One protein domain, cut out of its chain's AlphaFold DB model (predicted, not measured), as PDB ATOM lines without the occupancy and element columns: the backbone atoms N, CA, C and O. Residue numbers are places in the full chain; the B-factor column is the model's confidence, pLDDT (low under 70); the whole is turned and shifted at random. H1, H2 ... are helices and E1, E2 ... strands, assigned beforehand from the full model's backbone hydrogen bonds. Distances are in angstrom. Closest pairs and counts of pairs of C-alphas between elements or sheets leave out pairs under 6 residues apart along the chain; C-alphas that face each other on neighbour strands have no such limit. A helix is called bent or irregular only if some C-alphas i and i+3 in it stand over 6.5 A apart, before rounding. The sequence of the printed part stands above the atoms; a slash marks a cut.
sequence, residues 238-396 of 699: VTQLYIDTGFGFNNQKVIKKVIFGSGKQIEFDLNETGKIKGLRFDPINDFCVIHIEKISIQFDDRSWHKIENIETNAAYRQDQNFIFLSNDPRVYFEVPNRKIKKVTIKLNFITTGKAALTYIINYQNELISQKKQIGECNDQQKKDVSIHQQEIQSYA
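This is residues 238 to 396 of the 699 residues of a protein of Desulfobacterales bacterium (UniProt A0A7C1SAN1). Two sheets stand partly face to face in a loose sandwich, E2, E1, E4 and E9 making one, and the other built on the long bent strands E5 and E10. A helical hairpin, H1 and H2, caps one end, with H1 packed across E5 and E8 and residues 370 to 375 sticking out. The printed part has 159 residues in the mixed class, ten named strands and then two named helices; the four-stranded sheet is antiparallel in the order E2, E1, E4, E9, and the other is branched. The whole is only just compact, close to loose, with a radius of gyration of the C-alphas of 17.7 A and spans of 55 by 35 by 30 A.

E1, residues 238 to 244, forms a hairpin with E2, residues 254 to 259, where N 239 and O 257 are 2.8 A apart. E4, residues 278 to 282, is antiparallel to E1, with N 242 and O 280 at 2.8 A. E9, residues 331 to 334, is antiparallel to E4, with N 281 and O 331 at 2.7 A, and residues 311 to 312 pair with residues 331 to 332 of E9. In the branched, twisted sheet, E10, residues 340 to 352, is antiparallel to E3, residues 263 to 269, with N 266 and O 345 at 2.8 A. On the other side of E10 is E5, residues 288 to 299, with N 296 and O 344 at 2.8 A. E6, residues 304 to 306, and E8, residues 321 to 323, lie on one side of E5, with N 297 and O 305 at 2.8 A and N 322 and O 290 at 2.7 A. E7, residues 316 to 318, forms a hairpin with E8, with N 321 and O 318 at 2.8 A. H1, residues 353 to 373, is on this sheet at a height of 9.8 A, only just over E5 and E8 with 3 C-alphas on each; the C-alphas of Cys 288 and Ala 356, the closest of E5 and H1, are 5.2 A apart. H2, residues 379 to 394, touches H1 at a shallow tilt of 23 degrees, opposite ways, the closest C-alphas being Ile 361 and Val 385 at 6.1 A. In both helices every O i to N i+4 pair is within hydrogen-bond range.

E1 begins at C-alpha 238, (64.821, 124.435, 109.171). E5 is 30.2 A long and bends by 67 degrees at residue 291; E10 is 30.3 A long and bends by 73 degrees at residue 349. H1 is 31.0 A long, and H2, 23.0 A, ends at C-alpha 394, (68.200, 107.003, 95.694).

The C-alphas farthest apart, those of Asp 301 and Gly 375, are 56.2 A apart. The printed part has no cut and no long link. Mean pLDDT of the printed part is 80.4; 25 residues are under 70, among them 258 to 264 and 389 to 396.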
ATOM      1  N   VAL A 238      64.477 124.260 107.761       76.12
ATOM      2  CA  VAL A 238      64.821 124.435 109.171       76.12
ATOM      3  C   VAL A 238      66.294 124.806 109.233       76.12
ATOM      4  O   VAL A 238      67.163 123.968 109.021       76.12
ATOM      5  N   THR A 239      66.550 126.077 109.506       85.50
ATOM      6  CA  THR A 239      67.890 126.602 109.779       85.50
ATOM      7  C   THR A 239      68.187 126.497 111.266       85.50
ATOM      8  O   THR A 239      67.269 126.604 112.091       85.50
ATOM      9  N   GLN A 240      69.452 126.299 111.623       90.38
ATOM     10  CA  GLN A 240      69.857 126.112 113.013       90.38
ATOM     11  C   GLN A 240      71.062 126.991 113.342       90.38
ATOM     12  O   GLN A 240      71.996 127.096 112.554       90.38
ATOM     13  N   LEU A 241      71.032 127.629 114.512       91.62
ATOM     14  CA  LEU A 241      72.177 128.331 115.081       91.62
ATOM     15  C   LEU A 241      72.583 127.639 116.381       91.62
ATOM     16  O   LEU A 241      71.856 127.691 117.374       91.62
ATOM     17  N   TYR A 242      73.743 127.000 116.356       89.94
ATOM     18  CA  TYR A 242      74.380 126.373 117.502       89.94
ATOM     19  C   TYR A 242      75.275 127.375 118.222       89.94
ATOM     20  O   TYR A 242      76.015 128.137 117.594       89.94
ATOM     21  N   ILE A 243      75.212 127.353 119.552       88.56
ATOM     22  CA  ILE A 243      75.889 128.322 120.413       88.56
ATOM     23  C   ILE A 243      76.893 127.589 121.296       88.56
ATOM     24  O   ILE A 243      76.504 126.776 122.137       88.56
ATOM     25  N   ASP A 244      78.176 127.914 121.146       86.44
ATOM     26  CA  ASP A 244      79.219 127.420 122.040       86.44
ATOM     27  C   ASP A 244      79.455 128.407 123.193       86.44
ATOM     28  O   ASP A 244      79.829 129.563 122.988       86.44
ATOM     29  N   THR A 245      79.263 127.938 124.427       79.94
ATOM     30  CA  THR A 245      79.554 128.696 125.658       79.94
ATOM     31  C   THR A 245      80.842 128.240 126.356       79.94
ATOM     32  O   THR A 245      81.025 128.512 127.539       79.94
ATOM     33  N   GLY A 246      81.724 127.526 125.651       75.88
ATOM     34  CA  GLY A 246      82.988 126.983 126.152       75.88
ATOM     35  C   GLY A 246      83.025 125.467 126.354       75.88
ATOM     36  O   GLY A 246      83.965 124.991 126.980       75.88
ATOM     37  N   PHE A 247      82.039 124.733 125.830       78.00
ATOM     38  CA  PHE A 247      81.953 123.264 125.902       78.00
ATOM     39  C   PHE A 247      81.812 122.615 124.511       78.00
ATOM     40  O   PHE A 247      81.518 121.425 124.413       78.00
ATOM     41  N   GLY A 248      81.999 123.389 123.440       79.62
ATOM     42  CA  GLY A 248      81.777 122.962 122.064       79.62
ATOM     43  C   GLY A 248      80.303 123.003 121.647       79.62
ATOM     44  O   GLY A 248      79.389 123.177 122.459       79.62
ATOM     45  N   PHE A 249      80.064 122.837 120.344       82.31
ATOM     46  CA  PHE A 249      78.715 122.800 119.778       82.31
ATOM     47  C   PHE A 249      77.998 121.499 120.151       82.31
ATOM     48  O   PHE A 249      78.468 120.408 119.836       82.31
ATOM     49  N   ASN A 250      76.829 121.613 120.782       76.00
ATOM     50  CA  ASN A 250      75.994 120.473 121.155       76.00
ATOM     51  C   ASN A 250      74.499 120.778 120.953       76.00
ATOM     52  O   ASN A 250      74.095 121.927 120.782       76.00
ATOM     53  N   ASN A 251      73.663 119.738 121.000       73.12
ATOM     54  CA  ASN A 251      72.224 119.849 120.735       73.12
ATOM     55  C   ASN A 251      71.414 120.519 121.862       73.12
ATOM     56  O   ASN A 251      70.220 120.739 121.682       73.12
ATOM     57  N   GLN A 252      72.020 120.845 123.012       71.31
ATOM     58  CA  GLN A 252      71.312 121.487 124.128       71.31
ATOM     59  C   GLN A 252      71.141 122.998 123.920       71.31
ATOM     60  O   GLN A 252      70.226 123.589 124.487       71.31
ATOM     61  N   LYS A 253      72.004 123.634 123.112       78.88
ATOM     62  CA  LYS A 253      71.979 125.084 122.843       78.88
ATOM     63  C   LYS A 253      71.897 125.366 121.347       78.88
ATOM     64  O   LYS A 253      72.860 125.812 120.721       78.88
ATOM     65  N   VAL A 254      70.718 125.100 120.789       83.31
ATOM     66  CA  VAL A 254      70.392 125.343 119.381       83.31
ATOM     67  C   VAL A 254      69.137 126.199 119.257       83.31
ATOM     68  O   VAL A 254      68.103 125.902 119.853       83.31
ATOM     69  N   ILE A 255      69.211 127.253 118.447       81.25
ATOM     70  CA  ILE A 255      68.048 128.048 118.054       81.25
ATOM     71  C   ILE A 255      67.647 127.622 116.647       81.25
ATOM     72  O   ILE A 255      68.419 127.776 115.702       81.25
ATOM     73  N   LYS A 256      66.433 127.090 116.499       80.12
ATOM     74  CA  LYS A 256      65.889 126.667 115.203       80.12
ATOM     75  C   LYS A 256      64.987 127.751 114.625       80.12
ATOM     76  O   LYS A 256      64.185 128.345 115.344       80.12
ATOM     77  N   LYS A 257      65.083 127.986 113.316       72.38
ATOM     78  CA  LYS A 257      64.175 128.874 112.581       72.38
ATOM     79  C   LYS A 257      63.720 128.256 111.274       72.38
ATOM     80  O   LYS A 257      64.532 127.775 110.491       72.38
ATOM     81  N   VAL A 258      62.418 128.349 111.027       63.34
ATOM     82  CA  VAL A 258      61.804 127.947 109.762       63.34
ATOM     83  C   VAL A 258      61.882 129.107 108.774       63.34
ATOM     84  O   VAL A 258      61.501 130.240 109.084       63.34
ATOM     85  N   ILE A 259      62.374 128.833 107.570       64.56
ATOM     86  CA  ILE A 259      62.468 129.803 106.484       64.56
ATOM     87  C   ILE A 259      61.830 129.276 105.186       64.56
ATOM     88  O   ILE A 259      61.657 128.080 105.007       64.56
ATOM     89  N   PHE A 260      61.500 130.197 104.279       55.12
ATOM     90  CA  PHE A 260      60.821 129.984 102.995       55.12
ATOM     91  C   PHE A 260      61.441 130.906 101.934       55.12
ATOM     92  O   PHE A 260      61.807 132.028 102.279       55.12
ATOM     93  N   GLY A 261      61.506 130.513 100.664       57.75
ATOM     94  CA  GLY A 261      62.091 131.358  99.612       57.75
ATOM     95  C   GLY A 261      63.603 131.186  99.411       57.75
ATOM     96  O   GLY A 261      64.282 130.567 100.234       57.75
ATOM     97  N   SER A 262      64.123 131.770  98.323       58.53
ATOM     98  CA  SER A 262      65.539 131.691  97.931       58.53
ATOM     99  C   SER A 262      66.435 132.761  98.539       58.53
ATOM    100  O   SER A 262      67.639 132.608  98.457       58.53
ATOM    101  N   GLY A 263      65.911 133.846  99.109       62.97
ATOM    102  CA  GLY A 263      66.725 134.958  99.610       62.97
ATOM    103  C   GLY A 263      66.187 135.483 100.926       62.97
ATOM    104  O   GLY A 263      65.024 135.886 101.009       62.97
ATOM    105  N   LYS A 264      67.006 135.434 101.980       69.75
ATOM    106  CA  LYS A 264      66.572 135.745 103.343       69.75
ATOM    107  C   LYS A 264      67.605 136.519 104.137       69.75
ATOM    108  O   LYS A 264      68.791 136.213 104.142       69.75
ATOM    109  N   GLN A 265      67.072 137.436 104.936       85.94
ATOM    110  CA  GLN A 265      67.691 137.875 106.174       85.94
ATOM    111  C   GLN A 265      67.134 137.017 107.315       85.94
ATOM    112  O   GLN A 265      65.937 137.052 107.607       85.94
ATOM    113  N   ILE A 266      67.995 136.212 107.929       86.56
ATOM    114  CA  ILE A 266      67.663 135.351 109.060       86.56
ATOM    115  C   ILE A 266      68.237 135.991 110.311       86.56
ATOM    116  O   ILE A 266      69.420 136.310 110.373       86.56
ATOM    117  N   GLU A 267      67.391 136.184 111.309       90.31
ATOM    118  CA  GLU A 267      67.768 136.862 112.541       90.31
ATOM    119  C   GLU A 267      67.644 135.907 113.717       90.31
ATOM    120  O   GLU A 267      66.595 135.301 113.874       90.31
ATOM    121  N   PHE A 268      68.652 135.792 114.567       89.75
ATOM    122  CA  PHE A 268      68.619 134.981 115.782       89.75
ATOM    123  C   PHE A 268      68.731 135.897 116.996       89.75
ATOM    124  O   PHE A 268      69.624 136.742 117.041       89.75
ATOM    125  N   ASP A 269      67.806 135.755 117.945       87.88
ATOM    126  CA  ASP A 269      67.841 136.479 119.219       87.88
ATOM    127  C   ASP A 269      68.692 135.688 120.219       87.88
ATOM    128  O   ASP A 269      68.515 134.480 120.361       87.88
ATOM    129  N   LEU A 270      69.635 136.368 120.864       88.00
ATOM    130  CA  LEU A 270      70.600 135.795 121.797       88.00
ATOM    131  C   LEU A 270      70.563 136.493 123.170       88.00
ATOM    132  O   LEU A 270      71.453 136.272 123.988       88.00
ATOM    133  N   ASN A 271      69.539 137.302 123.475       80.69
ATOM    134  CA  ASN A 271      69.461 138.088 124.718       80.69
ATOM    135  C   ASN A 271      69.587 137.252 126.008       80.69
ATOM    136  O   ASN A 271      70.149 137.728 127.000       80.69
ATOM    137  N   GLU A 272      69.082 136.017 125.988       73.12
ATOM    138  CA  GLU A 272      69.070 135.084 127.127       73.12
ATOM    139  C   GLU A 272      70.325 134.198 127.201       73.12
ATOM    140  O   GLU A 272      70.435 133.312 128.047       73.12
ATOM    141  N   THR A 273      71.295 134.427 126.318       70.25
ATOM    142  CA  THR A 273      72.512 133.617 126.247       70.25
ATOM    143  C   THR A 273      73.641 134.237 127.077       70.25
ATOM    144  O   THR A 273      73.750 135.456 127.225       70.25
ATOM    145  N   GLY A 274      74.464 133.377 127.689       74.31
ATOM    146  CA  GLY A 274      75.644 133.785 128.462       74.31
ATOM    147  C   GLY A 274      76.802 134.256 127.572       74.31
ATOM    148  O   GLY A 274      76.607 134.668 126.434       74.31
ATOM    149  N   LYS A 275      78.044 134.175 128.068       76.38
ATOM    150  CA  LYS A 275      79.225 134.430 127.224       76.38
ATOM    151  C   LYS A 275      79.313 133.374 126.114       76.38
ATOM    152  O   LYS A 275      79.298 132.178 126.406       76.38
ATOM    153  N   ILE A 276      79.414 133.827 124.866       85.06
ATOM    154  CA  ILE A 276      79.517 132.984 123.668       85.06
ATOM    155  C   ILE A 276      80.975 132.992 123.202       85.06
ATOM    156  O   ILE A 276      81.581 134.058 123.117       85.06
ATOM    157  N   LYS A 277      81.531 131.811 122.918       82.19
ATOM    158  CA  LYS A 277      82.877 131.646 122.346       82.19
ATOM    159  C   LYS A 277      82.861 131.403 120.839       82.19
ATOM    160  O   LYS A 277      83.824 131.745 120.169       82.19
ATOM    161  N   GLY A 278      81.775 130.849 120.306       87.38
ATOM    162  CA  GLY A 278      81.642 130.584 118.879       87.38
ATOM    163  C   GLY A 278      80.199 130.323 118.470       87.38
ATOM    164  O   GLY A 278      79.352 129.964 119.296       87.38
ATOM    165  N   LEU A 279      79.929 130.513 117.182       92.25
ATOM    166  CA  LEU A 279      78.637 130.238 116.568       92.25
ATOM    167  C   LEU A 279      78.814 129.323 115.358       92.25
ATOM    168  O   LEU A 279      79.757 129.474 114.579       92.25
ATOM    169  N   ARG A 280      77.875 128.387 115.197       93.94
ATOM    170  CA  ARG A 280      77.756 127.550 114.002       93.94
ATOM    171  C   ARG A 280      76.349 127.674 113.441       93.94
ATOM    172  O   ARG A 280      75.370 127.412 114.134       93.94
ATOM    173  N   PHE A 281      76.263 128.104 112.195       94.31
ATOM    174  CA  PHE A 281      75.042 128.193 111.422       94.31
ATOM    175  C   PHE A 281      74.951 127.015 110.458       94.31
ATOM    176  O   PHE A 281      75.811 126.852 109.594       94.31
ATOM    177  N   ASP A 282      73.872 126.251 110.580       93.25
ATOM    178  CA  ASP A 282      73.545 125.155 109.677       93.25
ATOM    179  C   ASP A 282      72.376 125.638 108.787       93.25
ATOM    180  O   ASP A 282      71.252 125.821 109.285       93.25
ATOM    181  N   PRO A 283      72.618 125.934 107.489       88.69
ATOM    182  CA  PRO A 283      71.615 126.525 106.600       88.69
ATOM    183  C   PRO A 283      70.389 125.633 106.377       88.69
ATOM    184  O   PRO A 283      69.271 126.134 106.263       88.69
ATOM    185  N   ILE A 284      70.593 124.320 106.279       85.06
ATOM    186  CA  ILE A 284      69.551 123.303 106.105       85.06
ATOM    187  C   ILE A 284      70.140 121.928 106.445       85.06
ATOM    188  O   ILE A 284      71.343 121.749 106.343       85.06
ATOM    189  N   ASN A 285      69.307 120.955 106.812       81.69
ATOM    190  CA  ASN A 285      69.693 119.542 106.888       81.69
ATOM    191  C   ASN A 285      69.318 118.832 105.569       81.69
ATOM    192  O   ASN A 285      68.329 118.091 105.510       81.69
ATOM    193  N   ASP A 286      69.991 119.231 104.486       77.75
ATOM    194  CA  ASP A 286      69.826 118.752 103.106       77.75
ATOM    195  C   ASP A 286      71.012 119.224 102.236       77.75
ATOM    196  O   ASP A 286      71.780 120.096 102.652       77.75
ATOM    197  N   PHE A 287      71.136 118.717 101.006       84.44
ATOM    198  CA  PHE A 287      72.090 119.267 100.036       84.44
ATOM    199  C   PHE A 287      71.715 120.708  99.674       84.44
ATOM    200  O   PHE A 287      70.539 121.020  99.452       84.44
ATOM    201  N   CYS A 288      72.701 121.607  99.591       88.06
ATOM    202  CA  CYS A 288      72.456 122.988  99.192       88.06
ATOM    203  C   CYS A 288      73.653 123.663  98.516       88.06
ATOM    204  O   CYS A 288      74.815 123.311  98.724       88.06
ATOM    205  N   VAL A 289      73.328 124.688  97.733       89.31
ATOM    206  CA  VAL A 289      74.272 125.686  97.233       89.31
ATOM    207  C   VAL A 289      73.757 127.045  97.677       89.31
ATOM    208  O   VAL A 289      72.601 127.386  97.407       89.31
ATOM    209  N   ILE A 290      74.584 127.810  98.387       92.00
ATOM    210  CA  ILE A 290      74.173 129.099  98.955       92.00
ATOM    211  C   ILE A 290      75.180 130.197  98.654       92.00
ATOM    212  O   ILE A 290      76.382 129.973  98.620       92.00
ATOM    213  N   HIS A 291      74.684 131.415  98.543       91.69
ATOM    214  CA  HIS A 291      75.464 132.636  98.559       91.69
ATOM    215  C   HIS A 291      75.274 133.331  99.909       91.69
ATOM    216  O   HIS A 291      74.143 133.641 100.276       91.69
ATOM    217  N   ILE A 292      76.347 133.598 100.653       91.38
ATOM    218  CA  ILE A 292      76.265 134.386 101.894       91.38
ATOM    219  C   ILE A 292      76.710 135.809 101.576       91.38
ATOM    220  O   ILE A 292      77.892 136.055 101.357       91.38
ATOM    221  N   GLU A 293      75.764 136.746 101.589       89.62
ATOM    222  CA  GLU A 293      76.037 138.158 101.303       89.62
ATOM    223  C   GLU A 293      76.686 138.843 102.513       89.62
ATOM    224  O   GLU A 293      77.653 139.599 102.387       89.62
ATOM    225  N   LYS A 294      76.142 138.605 103.715       91.38
ATOM    226  CA  LYS A 294      76.622 139.257 104.938       91.38
ATOM    227  C   LYS A 294      76.221 138.496 106.195       91.38
ATOM    228  O   LYS A 294      75.068 138.104 106.342       91.38
ATOM    229  N   ILE A 295      77.133 138.421 107.162       93.69
ATOM    230  CA  ILE A 295      76.821 138.067 108.553       93.69
ATOM    231  C   ILE A 295      77.118 139.277 109.439       93.69
ATOM    232  O   ILE A 295      78.112 139.983 109.255       93.69
ATOM    233  N   SER A 296      76.213 139.599 110.359       93.69
ATOM    234  CA  SER A 296      76.336 140.751 111.255       93.69
ATOM    235  C   SER A 296      75.826 140.433 112.651       93.69
ATOM    236  O   SER A 296      74.801 139.777 112.816       93.69
ATOM    237  N   ILE A 297      76.532 140.938 113.654       92.62
ATOM    238  CA  ILE A 297      76.248 140.739 115.070       92.62
ATOM    239  C   ILE A 297      75.877 142.081 115.682       92.62
ATOM    240  O   ILE A 297      76.552 143.077 115.427       92.62
ATOM    241  N   GLN A 298      74.816 142.105 116.482       91.56
ATOM    242  CA  GLN A 298      74.459 143.240 117.318       91.56
ATOM    243  C   GLN A 298      74.815 142.936 118.773       91.56
ATOM    244  O   GLN A 298      74.392 141.908 119.315       91.56
ATOM    245  N   PHE A 299      75.553 143.841 119.412       88.94
ATOM    246  CA  PHE A 299      75.871 143.759 120.838       88.94
ATOM    247  C   PHE A 299      74.782 144.414 121.706       88.94
ATOM    248  O   PHE A 299      73.798 144.975 121.213       88.94
ATOM    249  N   ASP A 300      74.936 144.308 123.020       84.38
ATOM    250  CA  ASP A 300      74.055 144.911 124.026       84.38
ATOM    251  C   ASP A 300      73.946 146.443 123.914       84.38
ATOM    252  O   ASP A 300      72.848 146.992 124.031       84.38
ATOM    253  N   ASP A 301      75.050 147.113 123.579       86.56
ATOM    254  CA  ASP A 301      75.130 148.553 123.283       86.56
ATOM    255  C   ASP A 301      74.485 148.967 121.939       86.56
ATOM    256  O   ASP A 301      74.515 150.138 121.561       86.56
ATOM    257  N   ARG A 302      73.859 148.018 121.224       84.56
ATOM    258  CA  ARG A 302      73.237 148.166 119.894       84.56
ATOM    259  C   ARG A 302      74.209 148.434 118.742       84.56
ATOM    260  O   ARG A 302      73.731 148.587 117.613       84.56
ATOM    261  N   SER A 303      75.521 148.442 118.981       89.44
ATOM    262  CA  SER A 303      76.521 148.516 117.915       89.44
ATOM    263  C   SER A 303      76.504 147.249 117.057       89.44
ATOM    264  O   SER A 303      76.136 146.163 117.517       89.44
ATOM    265  N   TRP A 304      76.867 147.408 115.782       91.12
ATOM    266  CA  TRP A 304      76.902 146.329 114.801       91.12
ATOM    267  C   TRP A 304      78.334 145.993 114.417       91.12
ATOM    268  O   TRP A 304      79.128 146.880 114.112       91.12
ATOM    269  N   HIS A 305      78.632 144.703 114.347       90.12
ATOM    270  CA  HIS A 305      79.903 144.187 113.866       90.12
ATOM    271  C   HIS A 305      79.670 143.212 112.718       90.12
ATOM    272  O   HIS A 305      78.846 142.301 112.815       90.12
ATOM    273  N   LYS A 306      80.357 143.438 111.599       91.56
ATOM    274  CA  LYS A 306      80.318 142.549 110.438       91.56
ATOM    275  C   LYS A 306      81.334 141.432 110.658       91.56
ATOM    276  O   LYS A 306      82.468 141.717 111.014       91.56
ATOM    277  N   ILE A 307      80.930 140.190 110.415       90.69
ATOM    278  CA  ILE A 307      81.865 139.064 110.389       90.69
ATOM    279  C   ILE A 307      82.581 139.060 109.042       90.69
ATOM    280  O   ILE A 307      81.933 139.065 107.992       90.69
ATOM    281  N   GLU A 308      83.909 139.075 109.086       83.69
ATOM    282  CA  GLU A 308      84.762 139.075 107.894       83.69
ATOM    283  C   GLU A 308      85.227 137.665 107.525       83.69
ATOM    284  O   GLU A 308      85.246 137.319 106.345       83.69
ATOM    285  N   ASN A 309      85.505 136.831 108.531       84.06
ATOM    286  CA  ASN A 309      86.002 135.474 108.346       84.06
ATOM    287  C   ASN A 309      84.925 134.449 108.706       84.06
ATOM    288  O   ASN A 309      84.382 134.451 109.810       84.06
ATOM    289  N   ILE A 310      84.631 133.577 107.747       89.50
ATOM    290  CA  ILE A 310      83.707 132.452 107.876       89.50
ATOM    291  C   ILE A 310      84.443 131.182 107.476       89.50
ATOM    292  O   ILE A 310      85.043 131.120 106.403       89.50
ATOM    293  N   GLU A 311      84.362 130.167 108.325       91.81
ATOM    294  CA  GLU A 311      84.847 128.822 108.034       91.81
ATOM    295  C   GLU A 311      83.659 127.937 107.667       91.81
ATOM    296  O   GLU A 311      82.571 128.080 108.219       91.81
ATOM    297  N   THR A 312      83.817 127.024 106.713       92.50
ATOM    298  CA  THR A 312      82.711 126.163 106.269       92.50
ATOM    299  C   THR A 312      83.220 124.782 105.896       92.50
ATOM    300  O   THR A 312      84.387 124.642 105.538       92.50
ATOM    301  N   ASN A 313      82.338 123.782 105.897       92.06
ATOM    302  CA  ASN A 313      82.613 122.488 105.262       92.06
ATOM    303  C   ASN A 313      82.214 122.449 103.771       92.06
ATOM    304  O   ASN A 313      82.056 121.364 103.210       92.06
ATOM    305  N   ALA A 314      82.026 123.604 103.121       89.69
ATOM    306  CA  ALA A 314      81.825 123.649 101.679       89.69
ATOM    307  C   ALA A 314      83.101 123.178 100.977       89.69
ATOM    308  O   ALA A 314      84.198 123.628 101.305       89.69
ATOM    309  N   ALA A 315      82.967 122.291  99.993       82.88
ATOM    310  CA  ALA A 315      84.131 121.795  99.263       82.88
ATOM    311  C   ALA A 315      84.674 122.834  98.279       82.88
ATOM    312  O   ALA A 315      85.857 122.808  97.942       82.88
ATOM    313  N   TYR A 316      83.811 123.742  97.811       81.06
ATOM    314  CA  TYR A 316      84.158 124.714  96.784       81.06
ATOM    315  C   TYR A 316      83.524 126.075  97.043       81.06
ATOM    316  O   TYR A 316      82.417 126.182  97.584       81.06
ATOM    317  N   ARG A 317      84.234 127.110  96.582       82.38
ATOM    318  CA  ARG A 317      83.758 128.488  96.528       82.38
ATOM    319  C   ARG A 317      83.955 129.038  95.114       82.38
ATOM    320  O   ARG A 317      85.087 129.307  94.728       82.38
ATOM    321  N   GLN A 318      82.866 129.212  94.365       74.25
ATOM    322  CA  GLN A 318      82.869 129.773  93.005       74.25
ATOM    323  C   GLN A 318      81.878 130.931  92.943       74.25
ATOM    324  O   GLN A 318      80.768 130.796  93.449       74.25
ATOM    325  N   ASP A 319      82.276 132.074  92.380       71.94
ATOM    326  CA  ASP A 319      81.418 133.265  92.262       71.94
ATOM    327  C   ASP A 319      80.734 133.649  93.585       71.94
ATOM    328  O   ASP A 319      79.573 134.041  93.636       71.94
ATOM    329  N   GLN A 320      81.473 133.498  94.694       78.56
ATOM    330  CA  GLN A 320      81.002 133.731  96.066       78.56
ATOM    331  C   GLN A 320      79.901 132.765  96.566       78.56
ATOM    332  O   GLN A 320      79.354 132.984  97.647       78.56
ATOM    333  N   ASN A 321      79.611 131.683  95.842       88.75
ATOM    334  CA  ASN A 321      78.704 130.611  96.254       88.75
ATOM    335  C   ASN A 321      79.464 129.501  96.986       88.75
ATOM    336  O   ASN A 321      80.521 129.064  96.538       88.75
ATOM    337  N   PHE A 322      78.904 129.021  98.089       92.00
ATOM    338  CA  PHE A 322      79.357 127.857  98.838       92.00
ATOM    339  C   PHE A 322      78.645 126.606  98.320       92.00
ATOM    340  O   PHE A 322      77.411 126.539  98.344       92.00
ATOM    341  N   ILE A 323      79.426 125.624  97.866       90.81
ATOM    342  CA  ILE A 323      78.935 124.342  97.346       90.81
ATOM    343  C   ILE A 323      79.266 123.249  98.368       90.81
ATOM    344  O   ILE A 323      80.435 122.913  98.580       90.81
ATOM    345  N   PHE A 324      78.237 122.694  99.010       90.19
ATOM    346  CA  PHE A 324      78.381 121.651 100.026       90.19
ATOM    347  C   PHE A 324      78.175 120.270  99.406       90.19
ATOM    348  O   PHE A 324      77.139 120.015  98.804       90.19
ATOM    349  N   LEU A 325      79.150 119.372  99.567       83.50
ATOM    350  CA  LEU A 325      79.082 118.001  99.034       83.50
ATOM    351  C   LEU A 325      78.390 117.010  99.976       83.50
ATOM    352  O   LEU A 325      78.326 115.823  99.665       83.50
ATOM    353  N   SER A 326      77.907 117.480 101.124       83.75
ATOM    354  CA  SER A 326      77.133 116.701 102.084       83.75
ATOM    355  C   SER A 326      75.754 117.325 102.289       83.75
ATOM    356  O   SER A 326      75.533 118.507 102.017       83.75
ATOM    357  N   ASN A 327      74.839 116.531 102.837       79.50
ATOM    358  CA  ASN A 327      73.526 116.984 103.295       79.50
ATOM    359  C   ASN A 327      73.553 117.650 104.689       79.50
ATOM    360  O   ASN A 327      72.501 117.899 105.270       79.50
ATOM    361  N   ASP A 328      74.744 117.942 105.216       84.00
ATOM    362  CA  ASP A 328      74.977 118.578 106.516       84.00
ATOM    363  C   ASP A 328      75.909 119.796 106.342       84.00
ATOM    364  O   ASP A 328      77.097 119.744 106.693       84.00
ATOM    365  N   PRO A 329      75.420 120.869 105.692       92.00
ATOM    366  CA  PRO A 329      76.164 122.105 105.495       92.00
ATOM    367  C   PRO A 329      76.346 122.854 106.820       92.00
ATOM    368  O   PRO A 329      75.387 123.116 107.543       92.00
ATOM    369  N   ARG A 330      77.585 123.259 107.112       94.31
ATOM    370  CA  ARG A 330      77.972 123.926 108.360       94.31
ATOM    371  C   ARG A 330      78.826 125.153 108.072       94.31
ATOM    372  O   ARG A 330      79.818 125.080 107.344       94.31
ATOM    373  N   VAL A 331      78.448 126.273 108.680       93.75
ATOM    374  CA  VAL A 331      79.137 127.565 108.591       93.75
ATOM    375  C   VAL A 331      79.503 128.020 109.997       93.75
ATOM    376  O   VAL A 331      78.633 128.255 110.828       93.75
ATOM    377  N   TYR A 332      80.786 128.165 110.268       93.00
ATOM    378  CA  TYR A 332      81.342 128.582 111.544       93.00
ATOM    379  C   TYR A 332      81.824 130.023 111.454       93.00
ATOM    380  O   TYR A 332      82.372 130.458 110.437       93.00
ATOM    381  N   PHE A 333      81.620 130.771 112.529       88.62
ATOM    382  CA  PHE A 333      82.200 132.096 112.668       88.62
ATOM    383  C   PHE A 333      82.502 132.395 114.128       88.62
ATOM    384  O   PHE A 333      81.701 132.130 115.034       88.62
ATOM    385  N   GLU A 334      83.686 132.958 114.338       81.44
ATOM    386  CA  GLU A 334      84.102 133.445 115.640       81.44
ATOM    387  C   GLU A 334      83.313 134.691 116.018       81.44
ATOM    388  O   GLU A 334      82.880 135.485 115.174       81.44
ATOM    389  N   VAL A 335      83.130 134.865 117.321       83.12
ATOM    390  CA  VAL A 335      82.470 136.041 117.866       83.12
ATOM    391  C   VAL A 335      83.359 136.698 118.912       83.12
ATOM    392  O   VAL A 335      84.020 135.999 119.683       83.12
ATOM    393  N   PRO A 336      83.376 138.038 118.995       77.25
ATOM    394  CA  PRO A 336      84.096 138.722 120.058       77.25
ATOM    395  C   PRO A 336      83.580 138.290 121.436       77.25
ATOM    396  O   PRO A 336      82.381 138.066 121.601       77.25
ATOM    397  N   ASN A 337      84.466 138.235 122.439       74.88
ATOM    398  CA  ASN A 337      84.140 137.870 123.828       74.88
ATOM    399  C   ASN A 337      83.328 138.974 124.542       74.88
ATOM    400  O   ASN A 337      83.775 139.596 125.506       74.88
ATOM    401  N   ARG A 338      82.132 139.254 124.022       79.19
ATOM    402  CA  ARG A 338      81.161 140.246 124.488       79.19
ATOM    403  C   ARG A 338      79.768 139.621 124.503       79.19
ATOM    404  O   ARG A 338      79.519 138.604 123.860       79.19
ATOM    405  N   LYS A 339      78.843 140.235 125.241       83.75
ATOM    406  CA  LYS A 339      77.445 139.804 125.251       83.75
ATOM    407  C   LYS A 339      76.799 140.128 123.903       83.75
ATOM    408  O   LYS A 339      76.843 141.270 123.449       83.75
ATOM    409  N   ILE A 340      76.197 139.124 123.273       88.19
ATOM    410  CA  ILE A 340      75.566 139.254 121.959       88.19
ATOM    411  C   ILE A 340      74.059 139.326 122.140       88.19
ATOM    412  O   ILE A 340      73.461 138.489 122.808       88.19
ATOM    413  N   LYS A 341      73.444 140.322 121.510       88.88
ATOM    414  CA  LYS A 341      71.995 140.493 121.503       88.88
ATOM    415  C   LYS A 341      71.348 139.757 120.338       88.88
ATOM    416  O   LYS A 341      70.298 139.142 120.498       88.88
ATOM    417  N   LYS A 342      71.946 139.855 119.150       92.31
ATOM    418  CA  LYS A 342      71.329 139.373 117.914       92.31
ATOM    419  C   LYS A 342      72.377 139.006 116.875       92.31
ATOM    420  O   LYS A 342      73.386 139.693 116.750       92.31
ATOM    421  N   VAL A 343      72.097 137.983 116.078       93.75
ATOM    422  CA  VAL A 343      72.864 137.644 114.868       93.75
ATOM    423  C   VAL A 343      71.949 137.768 113.663       93.75
ATOM    424  O   VAL A 343      70.795 137.355 113.711       93.75
ATOM    425  N   THR A 344      72.447 138.363 112.587       93.81
ATOM    426  CA  THR A 344      71.737 138.557 111.323       93.81
ATOM    427  C   THR A 344      72.565 137.966 110.191       93.81
ATOM    428  O   THR A 344      73.708 138.368 109.990       93.81
ATOM    429  N   ILE A 345      71.989 137.026 109.449       94.12
ATOM    430  CA  ILE A 345      72.618 136.335 108.322       94.12
ATOM    431  C   ILE A 345      71.800 136.656 107.075       94.12
ATOM    432  O   ILE A 345      70.632 136.279 106.987       94.12
ATOM    433  N   LYS A 346      72.396 137.372 106.123       92.25
ATOM    434  CA  LYS A 346      71.817 137.665 104.812       92.25
ATOM    435  C   LYS A 346      72.419 136.707 103.792       92.25
ATOM    436  O   LYS A 346      73.629 136.734 103.562       92.25
ATOM    437  N   LEU A 347      71.585 135.839 103.229       91.12
ATOM    438  CA  LEU A 347      72.018 134.786 102.318       91.12
ATOM    439  C   LEU A 347      70.948 134.458 101.272       91.12
ATOM    440  O   LEU A 347      69.755 134.666 101.510       91.12
ATOM    441  N   ASN A 348      71.388 133.880 100.156       85.06
ATOM    442  CA  ASN A 348      70.535 133.331  99.115       85.06
ATOM    443  C   ASN A 348      70.792 131.827  98.938       85.06
ATOM    444  O   ASN A 348      71.929 131.412  98.752       85.06
ATOM    445  N   PHE A 349      69.747 131.006  98.962       82.75
ATOM    446  CA  PHE A 349      69.781 129.641  98.453       82.75
ATOM    447  C   PHE A 349      69.726 129.688  96.930       82.75
ATOM    448  O   PHE A 349      68.713 130.088  96.359       82.75
ATOM    449  N   ILE A 350      70.808 129.262  96.286       83.31
ATOM    450  CA  ILE A 350      70.861 129.096  94.833       83.31
ATOM    451  C   ILE A 350      70.044 127.866  94.443       83.31
ATOM    452  O   ILE A 350      69.235 127.919  93.526       83.31
ATOM    453  N   THR A 351      70.234 126.763  95.172       75.44
ATOM    454  CA  THR A 351      69.470 125.525  95.000       75.44
ATOM    455  C   THR A 351      69.557 124.643  96.252       75.44
ATOM    456  O   THR A 351      70.463 124.811  97.074       75.44
ATOM    457  N   THR A 352      68.607 123.722  96.429       77.81
ATOM    458  CA  THR A 352      68.552 122.757  97.546       77.81
ATOM    459  C   THR A 352      68.112 121.376  97.065       77.81
ATOM    460  O   THR A 352      67.646 121.245  95.937       77.81
ATOM    461  N   GLY A 353      68.239 120.354  97.912       73.44
ATOM    462  CA  GLY A 353      67.672 119.030  97.661       73.44
ATOM    463  C   GLY A 353      68.244 118.367  96.411       73.44
ATOM    464  O   GLY A 353      69.452 118.407  96.155       73.44
ATOM    465  N   LYS A 354      67.367 117.773  95.597       68.12
ATOM    466  CA  LYS A 354      67.785 117.038  94.397       68.12
ATOM    467  C   LYS A 354      68.395 117.964  93.345       68.12
ATOM    468  O   LYS A 354      69.342 117.581  92.649       68.12
ATOM    469  N   ALA A 355      67.867 119.181  93.227       66.50
ATOM    470  CA  ALA A 355      68.396 120.178  92.305       66.50
ATOM    471  C   ALA A 355      69.817 120.616  92.709       66.50
ATOM    472  O   ALA A 355      70.672 120.777  91.838       66.50
ATOM    473  N   ALA A 356      70.106 120.727  94.012       79.12
ATOM    474  CA  ALA A 356      71.464 120.986  94.494       79.12
ATOM    475  C   ALA A 356      72.414 119.833  94.189       79.12
ATOM    476  O   ALA A 356      73.516 120.071  93.707       79.12
ATOM    477  N   LEU A 357      71.980 118.590  94.391       77.19
ATOM    478  CA  LEU A 357      72.801 117.421  94.083       77.19
ATOM    479  C   LEU A 357      73.125 117.322  92.580       77.19
ATOM    480  O   LEU A 357      74.253 117.023  92.198       77.19
ATOM    481  N   THR A 358      72.167 117.675  91.717       74.00
ATOM    482  CA  THR A 358      72.387 117.762  90.262       74.00
ATOM    483  C   THR A 358      73.410 118.845  89.916       74.00
ATOM    484  O   THR A 358      74.326 118.607  89.129       74.00
ATOM    485  N   TYR A 359      73.285 120.023  90.535       81.69
ATOM    486  CA  TYR A 359      74.248 121.113  90.379       81.69
ATOM    487  C   TYR A 359      75.659 120.684  90.807       81.69
ATOM    488  O   TYR A 359      76.621 120.910  90.076       81.69
ATOM    489  N   ILE A 360      75.775 120.013  91.956       82.31
ATOM    490  CA  ILE A 360      77.034 119.498  92.504       82.31
ATOM    491  C   ILE A 360      77.718 118.543  91.519       82.31
ATOM    492  O   ILE A 360      78.899 118.720  91.227       82.31
ATOM    493  N   ILE A 361      76.980 117.579  90.961       78.75
ATOM    494  CA  ILE A 361      77.527 116.606  90.004       78.75
ATOM    495  C   ILE A 361      78.014 117.288  88.729       78.75
ATOM    496  O   ILE A 361      79.097 116.969  88.233       78.75
ATOM    497  N   ASN A 362      77.232 118.225  88.186       80.38
ATOM    498  CA  ASN A 362      77.628 118.969  86.991       80.38
ATOM    499  C   ASN A 362      78.924 119.744  87.245       80.38
ATOM    500  O   ASN A 362      79.872 119.627  86.472       80.38
ATOM    501  N   TYR A 363      79.000 120.431  88.383       82.31
ATOM    502  CA  TYR A 363      80.186 121.178  88.782       82.31
ATOM    503  C   TYR A 363      81.421 120.276  88.974       82.31
ATOM    504  O   TYR A 363      82.508 120.574  88.478       82.31
ATOM    505  N   GLN A 364      81.271 119.123  89.633       81.62
ATOM    506  CA  GLN A 364      82.362 118.153  89.779       81.62
ATOM    507  C   GLN A 364      82.838 117.609  88.419       81.62
ATOM    508  O   GLN A 364      84.043 117.463  88.203       81.62
ATOM    509  N   ASN A 365      81.922 117.338  87.485       80.69
ATOM    510  CA  ASN A 365      82.262 116.878  86.136       80.69
ATOM    511  C   ASN A 365      83.011 117.940  85.318       80.69
ATOM    512  O   ASN A 365      83.952 117.600  84.591       80.69
ATOM    513  N   GLU A 366      82.637 119.212  85.448       82.19
ATOM    514  CA  GLU A 366      83.364 120.329  84.839       82.19
ATOM    515  C   GLU A 366      84.796 120.413  85.375       82.19
ATOM    516  O   GLU A 366      85.745 120.442  84.587       82.19
ATOM    517  N   LEU A 367      84.979 120.333  86.698       78.81
ATOM    518  CA  LEU A 367      86.307 120.322  87.320       78.81
ATOM    519  C   LEU A 367      87.164 119.134  86.862       78.81
ATOM    520  O   LEU A 367      88.350 119.299  86.574       78.81
ATOM    521  N   ILE A 368      86.582 117.934  86.770       79.38
ATOM    522  CA  ILE A 368      87.283 116.746  86.254       79.38
ATOM    523  C   ILE A 368      87.707 116.967  84.799       79.38
ATOM    524  O   ILE A 368      88.819 116.601  84.419       79.38
ATOM    525  N   SER A 369      86.842 117.569  83.985       78.38
ATOM    526  CA  SER A 369      87.129 117.842  82.575       78.38
ATOM    527  C   SER A 369      88.271 118.848  82.416       78.38
ATOM    528  O   SER A 369      89.180 118.606  81.623       78.38
ATOM    529  N   GLN A 370      88.290 119.909  83.227       79.69
ATOM    530  CA  GLN A 370      89.387 120.884  83.265       79.69
ATOM    531  C   GLN A 370      90.705 120.240  83.724       79.69
ATOM    532  O   GLN A 370      91.740 120.417  83.087       79.69
ATOM    533  N   LYS A 371      90.679 119.413  84.777       74.62
ATOM    534  CA  LYS A 371      91.882 118.732  85.289       74.62
ATOM    535  C   LYS A 371      92.437 117.664  84.350       74.62
ATOM    536  O   LYS A 371      93.650 117.468  84.291       74.62
ATOM    537  N   LYS A 372      91.579 116.991  83.576       74.06
ATOM    538  CA  LYS A 372      92.014 116.072  82.510       74.06
ATOM    539  C   LYS A 372      92.821 116.786  81.427       74.06
ATOM    540  O   LYS A 372      93.754 116.186  80.907       74.06
ATOM    541  N   GLN A 373      92.497 118.040  81.110       70.62
ATOM    542  CA  GLN A 373      93.237 118.818  80.108       70.62
ATOM    543  C   GLN A 373      94.661 119.182  80.561       70.62
ATOM    544  O   GLN A 373      95.528 119.355  79.714       70.62
ATOM    545  N   ILE A 374      94.915 119.240  81.873       75.06
ATOM    546  CA  ILE A 374      96.231 119.561  82.459       75.06
ATOM    547  C   ILE A 374      96.968 118.337  83.037       75.06
ATOM    548  O   ILE A 374      98.015 118.489  83.652       75.06
ATOM    549  N   GLY A 375      96.450 117.118  82.833       58.38
ATOM    550  CA  GLY A 375      97.117 115.872  83.242       58.38
ATOM    551  C   GLY A 375      97.006 115.498  84.729       58.38
ATOM    552  O   GLY A 375      97.650 114.548  85.160       58.38
ATOM    553  N   GLU A 376      96.163 116.179  85.512       64.12
ATOM    554  CA  GLU A 376      96.072 116.033  86.979       64.12
ATOM    555  C   GLU A 376      94.736 115.414  87.448       64.12
ATOM    556  O   GLU A 376      94.087 115.889  88.386       64.12
ATOM    557  N   CYS A 377      94.257 114.360  86.782       62.84
ATOM    558  CA  CYS A 377      92.990 113.718  87.158       62.84
ATOM    559  C   CYS A 377      93.191 112.660  88.263       62.84
ATOM    560  O   CYS A 377      93.838 111.645  88.028       62.84
ATOM    561  N   ASN A 378      92.566 112.845  89.434       66.44
ATOM    562  CA  ASN A 378      92.611 111.903  90.565       66.44
ATOM    563  C   ASN A 378      91.409 110.927  90.545       66.44
ATOM    564  O   ASN A 378      90.267 111.343  90.335       66.44
ATOM    565  N   ASP A 379      91.641 109.634  90.799       70.19
ATOM    566  CA  ASP A 379      90.598 108.595  90.853       70.19
ATOM    567  C   ASP A 379      89.617 108.756  92.022       70.19
ATOM    568  O   ASP A 379      88.474 108.306  91.922       70.19
ATOM    569  N   GLN A 380      90.005 109.456  93.094       69.31
ATOM    570  CA  GLN A 380      89.096 109.773  94.198       69.31
ATOM    571  C   GLN A 380      87.931 110.669  93.743       69.31
ATOM    572  O   GLN A 380      86.786 110.411  94.093       69.31
ATOM    573  N   GLN A 381      88.182 111.649  92.869       67.69
ATOM    574  CA  GLN A 381      87.142 112.577  92.403       67.69
ATOM    575  C   GLN A 381      86.098 111.885  91.514       67.69
ATOM    576  O   GLN A 381      84.921 112.230  91.549       67.69
ATOM    577  N   LYS A 382      86.512 110.877  90.733       69.56
ATOM    578  CA  LYS A 382      85.584 110.053  89.941       69.56
ATOM    579  C   LYS A 382      84.700 109.183  90.840       69.56
ATOM    580  O   LYS A 382      83.529 108.988  90.525       69.56
ATOM    581  N   LYS A 383      85.256 108.666  91.945       74.19
ATOM    582  CA  LYS A 383      84.491 107.916  92.951       74.19
ATOM    583  C   LYS A 383      83.461 108.806  93.637       74.19
ATOM    584  O   LYS A 383      82.314 108.390  93.738       74.19
ATOM    585  N   ASP A 384      83.836 110.026  94.017       71.00
ATOM    586  CA  ASP A 384      82.920 110.979  94.654       71.00
ATOM    587  C   ASP A 384      81.730 111.309  93.730       71.00
ATOM    588  O   ASP A 384      80.582 111.185  94.146       71.00
ATOM    589  N   VAL A 385      81.975 111.582  92.437       72.31
ATOM    590  CA  VAL A 385      80.897 111.769  91.441       72.31
ATOM    591  C   VAL A 385      79.999 110.537  91.334       72.31
ATOM    592  O   VAL A 385      78.780 110.672  91.266       72.31
ATOM    593  N   SER A 386      80.573 109.332  91.329       69.94
ATOM    594  CA  SER A 386      79.791 108.091  91.281       69.94
ATOM    595  C   SER A 386      78.913 107.909  92.525       69.94
ATOM    596  O   SER A 386      77.807 107.387  92.397       69.94
ATOM    597  N   ILE A 387      79.380 108.328  93.706       75.00
ATOM    598  CA  ILE A 387      78.600 108.296  94.952       75.00
ATOM    599  C   ILE A 387      77.437 109.284  94.854       75.00
ATOM    600  O   ILE A 387      76.289 108.885  95.026       75.00
ATOM    601  N   HIS A 388      77.692 110.539  94.471       72.25
ATOM    602  CA  HIS A 388      76.629 111.538  94.301       72.25
ATOM    603  C   HIS A 388      75.622 111.139  93.203       72.25
ATOM    604  O   HIS A 388      74.424 111.386  93.333       72.25
ATOM    605  N   GLN A 389      76.065 110.459  92.138       69.38
ATOM    606  CA  GLN A 389      75.182 109.885  91.111       69.38
ATOM    607  C   GLN A 389      74.278 108.775  91.664       69.38
ATOM    608  O   GLN A 389      73.094 108.732  91.321       69.38
ATOM    609  N   GLN A 390      74.806 107.904  92.528       65.50
ATOM    610  CA  GLN A 390      74.011 106.893  93.232       65.50
ATOM    611  C   GLN A 390      73.019 107.548  94.205       65.50
ATOM    612  O   GLN A 390      71.851 107.162  94.234       65.50
ATOM    613  N   GLU A 391      73.432 108.598  94.918       65.50
ATOM    614  CA  GLU A 391      72.558 109.366  95.810       65.50
ATOM    615  C   GLU A 391      71.415 110.068  95.053       65.50
ATOM    616  O   GLU A 391      70.275 110.069  95.520       65.50
ATOM    617  N   ILE A 392      71.652 110.598  93.841       62.91
ATOM    618  CA  ILE A 392      70.579 111.135  92.973       62.91
ATOM    619  C   ILE A 392      69.554 110.063  92.608       62.91
ATOM    620  O   ILE A 392      68.354 110.361  92.516       62.91
ATOM    621  N   GLN A 393      70.022 108.841  92.351       53.03
ATOM    622  CA  GLN A 393      69.161 107.712  92.014       53.03
ATOM    623  C   GLN A 393      68.340 107.268  93.232       53.03
ATOM    624  O   GLN A 393      67.147 107.011  93.078       53.03
ATOM    625  N   SER A 394      68.919 107.286  94.440       53.25
ATOM    626  CA  SER A 394      68.200 107.003  95.694       53.25
ATOM    627  C   SER A 394      67.317 108.155  96.189       53.25
ATOM    628  O   SER A 394      66.400 107.924  96.968       53.25
ATOM    629  N   TYR A 395      67.514 109.390  95.707       48.03
ATOM    630  CA  TYR A 395      66.600 110.526  95.938       48.03
ATOM    631  C   TYR A 395      65.218 110.338  95.275       48.03
ATOM    632  O   TYR A 395      64.362 111.228  95.331       48.03
ATOM    633  N   ALA A 396      64.977 109.214  94.592       38.84
ATOM    634  CA  ALA A 396      63.713 108.914  93.940       38.84
ATOM    635  C   ALA A 396      62.594 108.564  94.946       38.84
ATOM    636  O   ALA A 396      62.631 107.551  95.629       38.84
TER     637      ALA A 396